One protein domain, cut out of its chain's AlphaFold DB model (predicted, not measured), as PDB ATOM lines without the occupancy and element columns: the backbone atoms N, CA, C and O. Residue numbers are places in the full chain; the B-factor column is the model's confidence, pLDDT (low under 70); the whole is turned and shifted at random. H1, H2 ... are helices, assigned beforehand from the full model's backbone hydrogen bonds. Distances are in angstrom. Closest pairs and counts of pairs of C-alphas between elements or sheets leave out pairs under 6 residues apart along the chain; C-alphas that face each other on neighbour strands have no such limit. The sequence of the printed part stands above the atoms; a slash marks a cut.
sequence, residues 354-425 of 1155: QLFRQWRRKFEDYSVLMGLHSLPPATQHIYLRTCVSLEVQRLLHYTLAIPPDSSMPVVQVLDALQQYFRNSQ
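Overview. This is residues 354 to 425 of the 1155 residues of the protein "RT_RNaseH_2 domain-containing protein" of Penaeus vannamei (UniProt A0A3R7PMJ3). Two longer helices, H1 and H4, run side by side in opposite directions, and two shorter helices, H2 and H3, lie over one side of this pair. H2 sits at the end where H1 finishes and H4 starts, while H3 lies crosswise to H4 farther along; the contacts between the helices are few. The printed part has 72 residues with four named helices, in the order H1, H2, H3, H4, and no named strand; its class is all helix. It is compact, with a radius of gyration of the C-alphas of 11.6 A, and rounded, with spans of 34 by 25 by 19 A.

Along the chain. H1, residues 354 to 369, begins with C-alpha 354 at (24.844, -32.177, -20.859) and is 23.4 A long from first to last C-alpha. H2, residues 377 to 386, is 14.6 A long. H3, residues 390 to 399, is 13.2 A long, with C-alpha 390 at (4.233, -35.065, -20.697). H4, residues 410 to 423, is 19.8 A long and ends with C-alpha 423 at (20.574, -30.046, -32.586).

Arrangement. H1 touches H4 with residues 356 to 360 alone; their closest C-alphas are those of Arg 360 and Leu 414, 7.4 A apart. The two helices stand at a shallow tilt of 5 degrees and run opposite ways. H1 and H2 are near each other, with 6 pairs of C-alphas within 10 A, the closest 8.3 A apart. H1 and H3 are apart. H2 touches H4 at a steep tilt of 50 degrees, and H4 touches H2 with residue 410 alone; the closest C-alphas are those of Gln 380 and Val 410, 6.6 A apart. H2 and H3 are close but not clearly touching, at a steep tilt of 45 degrees, with Arg 385 and Gln 393 closest, their C-alphas 6.4 A apart. H3 and H4 are close but not clearly touching and about perpendicular, at 86 degrees; their closest C-alphas, of Leu 396 and Leu 417, are 7.9 A apart. In H2, H3 and H4 every O i to N i+4 pair is within hydrogen-bond range; in H1 it is 10 of 12.

Size, cuts and confidence. The two C-alphas farthest apart are those of Ser 374 and Gln 425, at 34.5 A, while the first and last printed C-alphas are 10.8 A apart. The printed part has no cut. The link from H2 to H3 is tight, with 3 residues, and those from H1 to H2 and from H3 to H4 are short, with 7 and 10 residues. The mean pLDDT of the printed part is 76.8; 12 residues are under 70, among them residues 354 to 355 and 421 to 425.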
ATOM      1  N   GLN A 354      23.988 -31.583 -21.894       57.25
ATOM      2  CA  GLN A 354      24.844 -32.177 -20.859       57.25
ATOM      3  C   GLN A 354      24.034 -32.885 -19.763       57.25
ATOM      4  O   GLN A 354      24.371 -34.010 -19.395       57.25
ATOM      5  N   LEU A 355      22.954 -32.265 -19.279       63.94
ATOM      6  CA  LEU A 355      22.052 -32.869 -18.293       63.94
ATOM      7  C   LEU A 355      21.298 -34.070 -18.883       63.94
ATOM      8  O   LEU A 355      21.190 -35.097 -18.218       63.94
ATOM      9  N   PHE A 356      20.886 -34.006 -20.154       80.44
ATOM     10  CA  PHE A 356      20.300 -35.144 -20.866       80.44
ATOM     11  C   PHE A 356      21.268 -36.337 -20.916       80.44
ATOM     12  O   PHE A 356      20.869 -37.457 -20.609       80.44
ATOM     13  N   ARG A 357      22.561 -36.124 -21.214       79.38
ATOM     14  CA  ARG A 357      23.560 -37.213 -21.190       79.38
ATOM     15  C   ARG A 357      23.811 -37.786 -19.790       79.38
ATOM     16  O   ARG A 357      24.160 -38.960 -19.681       79.38
ATOM     17  N   GLN A 358      23.641 -36.995 -18.727       77.75
ATOM     18  CA  GLN A 358      23.690 -37.498 -17.347       77.75
ATOM     19  C   GLN A 358      22.428 -38.295 -16.984       77.75
ATOM     20  O   GLN A 358      22.528 -39.315 -16.306       77.75
ATOM     21  N   TRP A 359      21.257 -37.854 -17.451       88.19
ATOM     22  CA  TRP A 359      19.985 -38.552 -17.264       88.19
ATOM     23  C   TRP A 359      19.941 -39.884 -18.018       88.19
ATOM     24  O   TRP A 359      19.606 -40.904 -17.421       88.19
ATOM     25  N   ARG A 360      20.354 -39.896 -19.293       88.31
ATOM     26  CA  ARG A 360      20.341 -41.086 -20.156       88.31
ATOM     27  C   ARG A 360      21.086 -42.261 -19.521       88.31
ATOM     28  O   ARG A 360      20.528 -43.346 -19.474       88.31
ATOM     29  N   ARG A 361      22.269 -42.018 -18.941       82.88
ATOM     30  CA  ARG A 361      23.024 -43.041 -18.197       82.88
ATOM     31  C   ARG A 361      22.205 -43.652 -17.060       82.88
ATOM     32  O   ARG A 361      22.064 -44.861 -17.011       82.88
ATOM     33  N   LYS A 362      21.571 -42.823 -16.220       83.19
ATOM     34  CA  LYS A 362      20.707 -43.302 -15.124       83.19
ATOM     35  C   LYS A 362      19.497 -44.098 -15.623       83.19
ATOM     36  O   LYS A 362      19.016 -44.969 -14.906       83.19
ATOM     37  N   PHE A 363      18.989 -43.794 -16.819       86.38
ATOM     38  CA  PHE A 363      17.930 -44.580 -17.449       86.38
ATOM     39  C   PHE A 363      18.455 -45.912 -18.014       86.38
ATOM     40  O   PHE A 363      17.779 -46.925 -17.875       86.38
ATOM     41  N   GLU A 364      19.658 -45.937 -18.593       85.19
ATOM     42  CA  GLU A 364      20.336 -47.158 -19.061       85.19
ATOM     43  C   GLU A 364      20.704 -48.086 -17.878       85.19
ATOM     44  O   GLU A 364      20.442 -49.287 -17.927       85.19
ATOM     45  N   ASP A 365      21.187 -47.530 -16.760       80.25
ATOM     46  CA  ASP A 365      21.399 -48.259 -15.499       80.25
ATOM     47  C   ASP A 365      20.072 -48.861 -14.979       80.25
ATOM     48  O   ASP A 365      19.995 -50.035 -14.607       80.25
ATOM     49  N   TYR A 366      18.993 -48.067 -14.996       82.56
ATOM     50  CA  TYR A 366      17.649 -48.494 -14.594       82.56
ATOM     51  C   TYR A 366      17.062 -49.571 -15.520       82.56
ATOM     52  O   TYR A 366      16.432 -50.511 -15.029       82.56
ATOM     53  N   SER A 367      17.285 -49.496 -16.838       80.31
ATOM     54  CA  SER A 367      16.763 -50.485 -17.791       80.31
ATOM     55  C   SER A 367      17.425 -51.853 -17.631       80.31
ATOM     56  O   SER A 367      16.744 -52.872 -17.783       80.31
ATOM     57  N   VAL A 368      18.708 -51.884 -17.251       81.94
ATOM     58  CA  VAL A 368      19.414 -53.113 -16.863       81.94
ATOM     59  C   VAL A 368      18.862 -53.663 -15.545       81.94
ATOM     60  O   VAL A 368      18.462 -54.826 -15.500       81.94
ATOM     61  N   LEU A 369      18.763 -52.839 -14.494       76.94
ATOM     62  CA  LEU A 369      18.286 -53.270 -13.168       76.94
ATOM     63  C   LEU A 369      16.837 -53.792 -13.181       76.94
ATOM     64  O   LEU A 369      16.528 -54.784 -12.520       76.94
ATOM     65  N   MET A 370      15.955 -53.156 -13.954       75.19
ATOM     66  CA  MET A 370      14.564 -53.589 -14.136       75.19
ATOM     67  C   MET A 370      14.406 -54.742 -15.140       75.19
ATOM     68  O   MET A 370      13.315 -55.300 -15.254       75.19
ATOM     69  N   GLY A 371      15.466 -55.112 -15.869       79.00
ATOM     70  CA  GLY A 371      15.424 -56.160 -16.890       79.00
ATOM     71  C   GLY A 371      14.606 -55.795 -18.134       79.00
ATOM     72  O   GLY A 371      14.128 -56.691 -18.821       79.00
ATOM     73  N   LEU A 372      14.437 -54.503 -18.453       79.12
ATOM     74  CA  LEU A 372      13.577 -54.054 -19.562       79.12
ATOM     75  C   LEU A 372      13.990 -54.654 -20.917       79.12
ATOM     76  O   LEU A 372      13.147 -54.842 -21.788       79.12
ATOM     77  N   HIS A 373      15.270 -54.999 -21.078       76.88
ATOM     78  CA  HIS A 373      15.827 -55.585 -22.297       76.88
ATOM     79  C   HIS A 373      15.236 -56.957 -22.681       76.88
ATOM     80  O   HIS A 373      15.357 -57.338 -23.841       76.88
ATOM     81  N   SER A 374      14.587 -57.685 -21.758       75.19
ATOM     82  CA  SER A 374      13.872 -58.939 -22.066       75.19
ATOM     83  C   SER A 374      12.362 -58.761 -22.289       75.19
ATOM     84  O   SER A 374      11.669 -59.739 -22.572       75.19
ATOM     85  N   LEU A 375      11.836 -57.536 -22.180       80.12
ATOM     86  CA  LEU A 375      10.422 -57.224 -22.401       80.12
ATOM     87  C   LEU A 375      10.164 -56.755 -23.847       80.12
ATOM     88  O   LEU A 375      11.057 -56.159 -24.457       80.12
ATOM     89  N   PRO A 376       8.947 -56.946 -24.400       79.19
ATOM     90  CA  PRO A 376       8.585 -56.436 -25.724       79.19
ATOM     91  C   PRO A 376       8.763 -54.909 -25.842       79.19
ATOM     92  O   PRO A 376       8.514 -54.205 -24.858       79.19
ATOM     93  N   PRO A 377       9.107 -54.358 -27.027       77.31
ATOM     94  CA  PRO A 377       9.350 -52.923 -27.200       77.31
ATOM     95  C   PRO A 377       8.222 -52.029 -26.669       77.31
ATOM     96  O   PRO A 377       8.500 -51.104 -25.913       77.31
ATOM     97  N   ALA A 378       6.955 -52.348 -26.955       71.62
ATOM     98  CA  ALA A 378       5.804 -51.593 -26.445       71.62
ATOM     99  C   ALA A 378       5.778 -51.508 -24.901       71.62
ATOM    100  O   ALA A 378       5.491 -50.456 -24.333       71.62
ATOM    101  N   THR A 379       6.165 -52.579 -24.201       76.88
ATOM    102  CA  THR A 379       6.306 -52.571 -22.738       76.88
ATOM    103  C   THR A 379       7.474 -51.685 -22.294       76.88
ATOM    104  O   THR A 379       7.328 -50.917 -21.344       76.88
ATOM    105  N   GLN A 380       8.610 -51.715 -23.002       81.69
ATOM    106  CA  GLN A 380       9.740 -50.812 -22.736       81.69
ATOM    107  C   GLN A 380       9.350 -49.331 -22.929       81.69
ATOM    108  O   GLN A 380       9.754 -48.485 -22.129       81.69
ATOM    109  N   HIS A 381       8.525 -49.011 -23.937       80.44
ATOM    110  CA  HIS A 381       7.993 -47.658 -24.170       80.44
ATOM    111  C   HIS A 381       7.142 -47.148 -23.005       80.44
ATOM    112  O   HIS A 381       7.229 -45.966 -22.677       80.44
ATOM    113  N   ILE A 382       6.367 -48.011 -22.338       79.88
ATOM    114  CA  ILE A 382       5.584 -47.625 -21.151       79.88
ATOM    115  C   ILE A 382       6.521 -47.192 -20.008       79.88
ATOM    116  O   ILE A 382       6.342 -46.105 -19.457       79.88
ATOM    117  N   TYR A 383       7.566 -47.974 -19.709       81.44
ATOM    118  CA  TYR A 383       8.566 -47.621 -18.685       81.44
ATOM    119  C   TYR A 383       9.426 -46.402 -19.064       81.44
ATOM    120  O   TYR A 383       9.809 -45.623 -18.189       81.44
ATOM    121  N   LEU A 384       9.704 -46.178 -20.354       84.31
ATOM    122  CA  LEU A 384      10.322 -44.929 -20.811       84.31
ATOM    123  C   LEU A 384       9.388 -43.733 -20.570       84.31
ATOM    124  O   LEU A 384       9.827 -42.700 -20.066       84.31
ATOM    125  N   ARG A 385       8.097 -43.867 -20.901       83.12
ATOM    126  CA  ARG A 385       7.118 -42.775 -20.799       83.12
ATOM    127  C   ARG A 385       6.818 -42.378 -19.352       83.12
ATOM    128  O   ARG A 385       6.608 -41.190 -19.121       83.12
ATOM    129  N   THR A 386       6.882 -43.287 -18.378       80.06
ATOM    130  CA  THR A 386       6.796 -42.918 -16.948       80.06
ATOM    131  C   THR A 386       8.031 -42.159 -16.441       80.06
ATOM    132  O   THR A 386       7.910 -41.363 -15.514       80.06
ATOM    133  N   CYS A 387       9.198 -42.328 -17.075       80.50
ATOM    134  CA  CYS A 387      10.448 -41.653 -16.696       80.50
ATOM    135  C   CYS A 387      10.667 -40.277 -17.369       80.50
ATOM    136  O   CYS A 387      11.684 -39.627 -17.117       80.50
ATOM    137  N   VAL A 388       9.743 -39.802 -18.214       83.81
ATOM    138  CA  VAL A 388       9.841 -38.502 -18.911       83.81
ATOM    139  C   VAL A 388       8.568 -37.662 -18.730       83.81
ATOM    140  O   VAL A 388       7.509 -38.194 -18.396       83.81
ATOM    141  N   SER A 389       8.661 -36.341 -18.894       81.56
ATOM    142  CA  SER A 389       7.522 -35.427 -18.729       81.56
ATOM    143  C   SER A 389       6.528 -35.527 -19.889       81.56
ATOM    144  O   SER A 389       6.874 -35.961 -20.990       81.56
ATOM    145  N   LEU A 390       5.286 -35.082 -19.670       70.62
ATOM    146  CA  LEU A 390       4.233 -35.065 -20.697       70.62
ATOM    147  C   LEU A 390       4.650 -34.288 -21.963       70.62
ATOM    148  O   LEU A 390       4.228 -34.612 -23.071       70.62
ATOM    149  N   GLU A 391       5.509 -33.283 -21.813       63.78
ATOM    150  CA  GLU A 391       6.068 -32.505 -22.920       63.78
ATOM    151  C   GLU A 391       7.063 -33.329 -23.742       63.78
ATOM    152  O   GLU A 391       6.984 -33.337 -24.968       63.78
ATOM    153  N   VAL A 392       7.932 -34.106 -23.086       76.38
ATOM    154  CA  VAL A 392       8.834 -35.048 -23.767       76.38
ATOM    155  C   VAL A 392       8.045 -36.201 -24.406       76.38
ATOM    156  O   VAL A 392       8.368 -36.617 -25.516       76.38
ATOM    157  N   GLN A 393       6.955 -36.672 -23.788       80.56
ATOM    158  CA  GLN A 393       6.049 -37.651 -24.411       80.56
ATOM    159  C   GLN A 393       5.390 -37.108 -25.695       80.56
ATOM    160  O   GLN A 393       5.231 -37.860 -26.663       80.56
ATOM    161  N   ARG A 394       5.029 -35.815 -25.720       69.94
ATOM    162  CA  ARG A 394       4.509 -35.114 -26.910       69.94
ATOM    163  C   ARG A 394       5.593 -34.904 -27.967       69.94
ATOM    164  O   ARG A 394       5.322 -35.135 -29.138       69.94
ATOM    165  N   LEU A 395       6.808 -34.532 -27.568       77.88
ATOM    166  CA  LEU A 395       7.975 -34.411 -28.450       77.88
ATOM    167  C   LEU A 395       8.273 -35.747 -29.148       77.88
ATOM    168  O   LEU A 395       8.418 -35.781 -30.369       77.88
ATOM    169  N   LEU A 396       8.279 -36.856 -28.399       79.81
ATOM    170  CA  LEU A 396       8.386 -38.205 -28.961       79.81
ATOM    171  C   LEU A 396       7.293 -38.459 -30.009       79.81
ATOM    172  O   LEU A 396       7.609 -38.810 -31.140       79.81
ATOM    173  N   HIS A 397       6.027 -38.226 -29.653       75.94
ATOM    174  CA  HIS A 397       4.879 -38.512 -30.515       75.94
ATOM    175  C   HIS A 397       4.832 -37.657 -31.792       75.94
ATOM    176  O   HIS A 397       4.695 -38.192 -32.886       75.94
ATOM    177  N   TYR A 398       4.938 -36.333 -31.658       59.53
ATOM    178  CA  TYR A 398       4.655 -35.375 -32.735       59.53
ATOM    179  C   TYR A 398       5.909 -34.819 -33.424       59.53
ATOM    180  O   TYR A 398       5.840 -34.456 -34.592       59.53
ATOM    181  N   THR A 399       7.044 -34.724 -32.725       65.88
ATOM    182  CA  THR A 399       8.274 -34.104 -33.262       65.88
ATOM    183  C   THR A 399       9.281 -35.135 -33.767       65.88
ATOM    184  O   THR A 399      10.042 -34.840 -34.684       65.88
ATOM    185  N   LEU A 400       9.284 -36.340 -33.189       76.38
ATOM    186  CA  LEU A 400      10.121 -37.467 -33.624       76.38
ATOM    187  C   LEU A 400       9.319 -38.594 -34.303       76.38
ATOM    188  O   LEU A 400       9.923 -39.562 -34.751       76.38
ATOM    189  N   ALA A 401       7.990 -38.462 -34.406       77.88
ATOM    190  CA  ALA A 401       7.076 -39.453 -34.992       77.88
ATOM    191  C   ALA A 401       7.137 -40.854 -34.332       77.88
ATOM    192  O   ALA A 401       6.967 -41.879 -34.989       77.88
ATOM    193  N   ILE A 402       7.364 -40.899 -33.013       79.06
ATOM    194  CA  ILE A 402       7.447 -42.120 -32.196       79.06
ATOM    195  C   ILE A 402       6.161 -42.253 -31.347       79.06
ATOM    196  O   ILE A 402       6.092 -41.703 -30.234       79.06
ATOM    197  N   PRO A 403       5.121 -42.964 -31.836       73.94
ATOM    198  CA  PRO A 403       3.884 -43.213 -31.085       73.94
ATOM    199  C   PRO A 403       4.124 -44.089 -29.836       73.94
ATOM    200  O   PRO A 403       5.203 -44.670 -29.690       73.94
ATOM    201  N   PRO A 404       3.165 -44.176 -28.889       66.25
ATOM    202  CA  PRO A 404       3.288 -45.061 -27.725       66.25
ATOM    203  C   PRO A 404       3.423 -46.537 -28.112       66.25
ATOM    204  O   PRO A 404       4.205 -47.249 -27.492       66.25
ATOM    205  N   ASP A 405       2.747 -46.951 -29.181       70.56
ATOM    206  CA  ASP A 405       2.664 -48.345 -29.635       70.56
ATOM    207  C   ASP A 405       3.799 -48.721 -30.610       70.56
ATOM    208  O   ASP A 405       3.708 -49.688 -31.366       70.56
ATOM    209  N   SER A 406       4.875 -47.926 -30.639       76.06
ATOM    210  CA  SER A 406       5.988 -48.118 -31.568       76.06
ATOM    211  C   SER A 406       6.775 -49.398 -31.268       76.06
ATOM    212  O   SER A 406       7.218 -49.639 -30.144       76.06
ATOM    213  N   SER A 407       7.048 -50.183 -32.310       76.12
ATOM    214  CA  SER A 407       7.959 -51.334 -32.262       76.12
ATOM    215  C   SER A 407       9.444 -50.945 -32.165       76.12
ATOM    216  O   SER A 407      10.294 -51.820 -32.000       76.12
ATOM    217  N   MET A 408       9.773 -49.649 -32.247       78.94
ATOM    218  CA  MET A 408      11.142 -49.133 -32.180       78.94
ATOM    219  C   MET A 408      11.808 -49.460 -30.826       78.94
ATOM    220  O   MET A 408      11.253 -49.090 -29.787       78.94
ATOM    221  N   PRO A 409      13.006 -50.079 -30.793       82.31
ATOM    222  CA  PRO A 409      13.741 -50.329 -29.552       82.31
ATOM    223  C   PRO A 409      14.061 -49.035 -28.793       82.31
ATOM    224  O   PRO A 409      14.519 -48.061 -29.391       82.31
ATOM    225  N   VAL A 410      13.916 -49.036 -27.462       83.00
ATOM    226  CA  VAL A 410      14.093 -47.827 -26.627       83.00
ATOM    227  C   VAL A 410      15.479 -47.177 -26.766       83.00
ATOM    228  O   VAL A 410      15.589 -45.960 -26.654       83.00
ATOM    229  N   VAL A 411      16.525 -47.934 -27.115       82.56
ATOM    230  CA  VAL A 411      17.857 -47.371 -27.426       82.56
ATOM    231  C   VAL A 411      17.796 -46.377 -28.596       82.56
ATOM    232  O   VAL A 411      18.307 -45.267 -28.475       82.56
ATOM    233  N   GLN A 412      17.091 -46.715 -29.682       81.25
ATOM    234  CA  GLN A 412      16.925 -45.827 -30.843       81.25
ATOM    235  C   GLN A 412      16.096 -44.583 -30.489       81.25
ATOM    236  O   GLN A 412      16.386 -43.485 -30.961       81.25
ATOM    237  N   VAL A 413      15.120 -44.726 -29.587       85.12
ATOM    238  CA  VAL A 413      14.331 -43.607 -29.045       85.12
ATOM    239  C   VAL A 413      15.218 -42.646 -28.238       85.12
ATOM    240  O   VAL A 413      15.120 -41.425 -28.384       85.12
ATOM    241  N   LEU A 414      16.133 -43.182 -27.422       86.75
ATOM    242  CA  LEU A 414      17.120 -42.403 -26.663       86.75
ATOM    243  C   LEU A 414      18.180 -41.751 -27.567       86.75
ATOM    244  O   LEU A 414      18.683 -40.678 -27.225       86.75
ATOM    245  N   ASP A 415      18.522 -42.359 -28.705       85.31
ATOM    246  CA  ASP A 415      19.401 -41.764 -29.719       85.31
ATOM    247  C   ASP A 415      18.707 -40.630 -30.488       85.31
ATOM    248  O   ASP A 415      19.297 -39.557 -30.637       85.31
ATOM    249  N   ALA A 416      17.435 -40.797 -30.866       82.44
ATOM    250  CA  ALA A 416      16.626 -39.742 -31.480       82.44
ATOM    251  C   ALA A 416      16.455 -38.531 -30.540       82.44
ATOM    252  O   ALA A 416      16.661 -37.386 -30.955       82.44
ATOM    253  N   LEU A 417      16.183 -38.768 -29.248       81.12
ATOM    254  CA  LEU A 417      16.197 -37.718 -28.221       81.12
ATOM    255  C   LEU A 417      17.586 -37.072 -28.078       81.12
ATOM    256  O   LEU A 417      17.690 -35.846 -28.023       81.12
ATOM    257  N   GLN A 418      18.668 -37.861 -28.072       82.19
ATOM    258  CA  GLN A 418      20.032 -37.329 -27.986       82.19
ATOM    259  C   GLN A 418      20.359 -36.410 -29.171       82.19
ATOM    260  O   GLN A 418      20.956 -35.348 -28.979       82.19
ATOM    261  N   GLN A 419      19.946 -36.784 -30.383       74.69
ATOM    262  CA  GLN A 419      20.109 -35.977 -31.591       74.69
ATOM    263  C   GLN A 419      19.233 -34.716 -31.549       74.69
ATOM    264  O   GLN A 419      19.719 -33.632 -31.880       74.69
ATOM    265  N   TYR A 420      17.995 -34.807 -31.050       75.62
ATOM    266  CA  TYR A 420      17.125 -33.647 -30.837       75.62
ATOM    267  C   TYR A 420      17.744 -32.619 -29.876       75.62
ATOM    268  O   TYR A 420      17.867 -31.441 -30.233       75.62
ATOM    269  N   PHE A 421      18.176 -33.041 -28.682       68.75
ATOM    270  CA  PHE A 421      18.773 -32.137 -27.690       68.75
ATOM    271  C   PHE A 421      20.132 -31.584 -28.142       68.75
ATOM    272  O   PHE A 421      20.471 -30.455 -27.794       68.75
ATOM    273  N   ARG A 422      20.892 -32.330 -28.958       61.44
ATOM    274  CA  ARG A 422      22.140 -31.854 -29.580       61.44
ATOM    275  C   ARG A 422      21.883 -30.768 -30.629       61.44
ATOM    276  O   ARG A 422      22.575 -29.751 -30.639       61.44
ATOM    277  N   ASN A 423      20.883 -30.963 -31.487       55.38
ATOM    278  CA  ASN A 423      20.574 -30.046 -32.586       55.38
ATOM    279  C   ASN A 423      19.855 -28.777 -32.094       55.38
ATOM    280  O   ASN A 423      20.099 -27.686 -32.607       55.38
ATOM    281  N   SER A 424      19.035 -28.891 -31.045       53.78
ATOM    282  CA  SER A 424      18.295 -27.761 -30.462       53.78
ATOM    283  C   SER A 424      19.180 -26.738 -29.729       53.78
ATOM    284  O   SER A 424      18.701 -25.669 -29.378       53.78
ATOM    285  N   GLN A 425      20.484 -26.999 -29.543       49.62
ATOM    286  CA  GLN A 425      21.419 -26.005 -28.989       49.62
ATOM    287  C   GLN A 425      21.878 -24.930 -29.994       49.62
ATOM    288  O   GLN A 425      22.628 -24.036 -29.610       49.62
TER     289      GLN A 425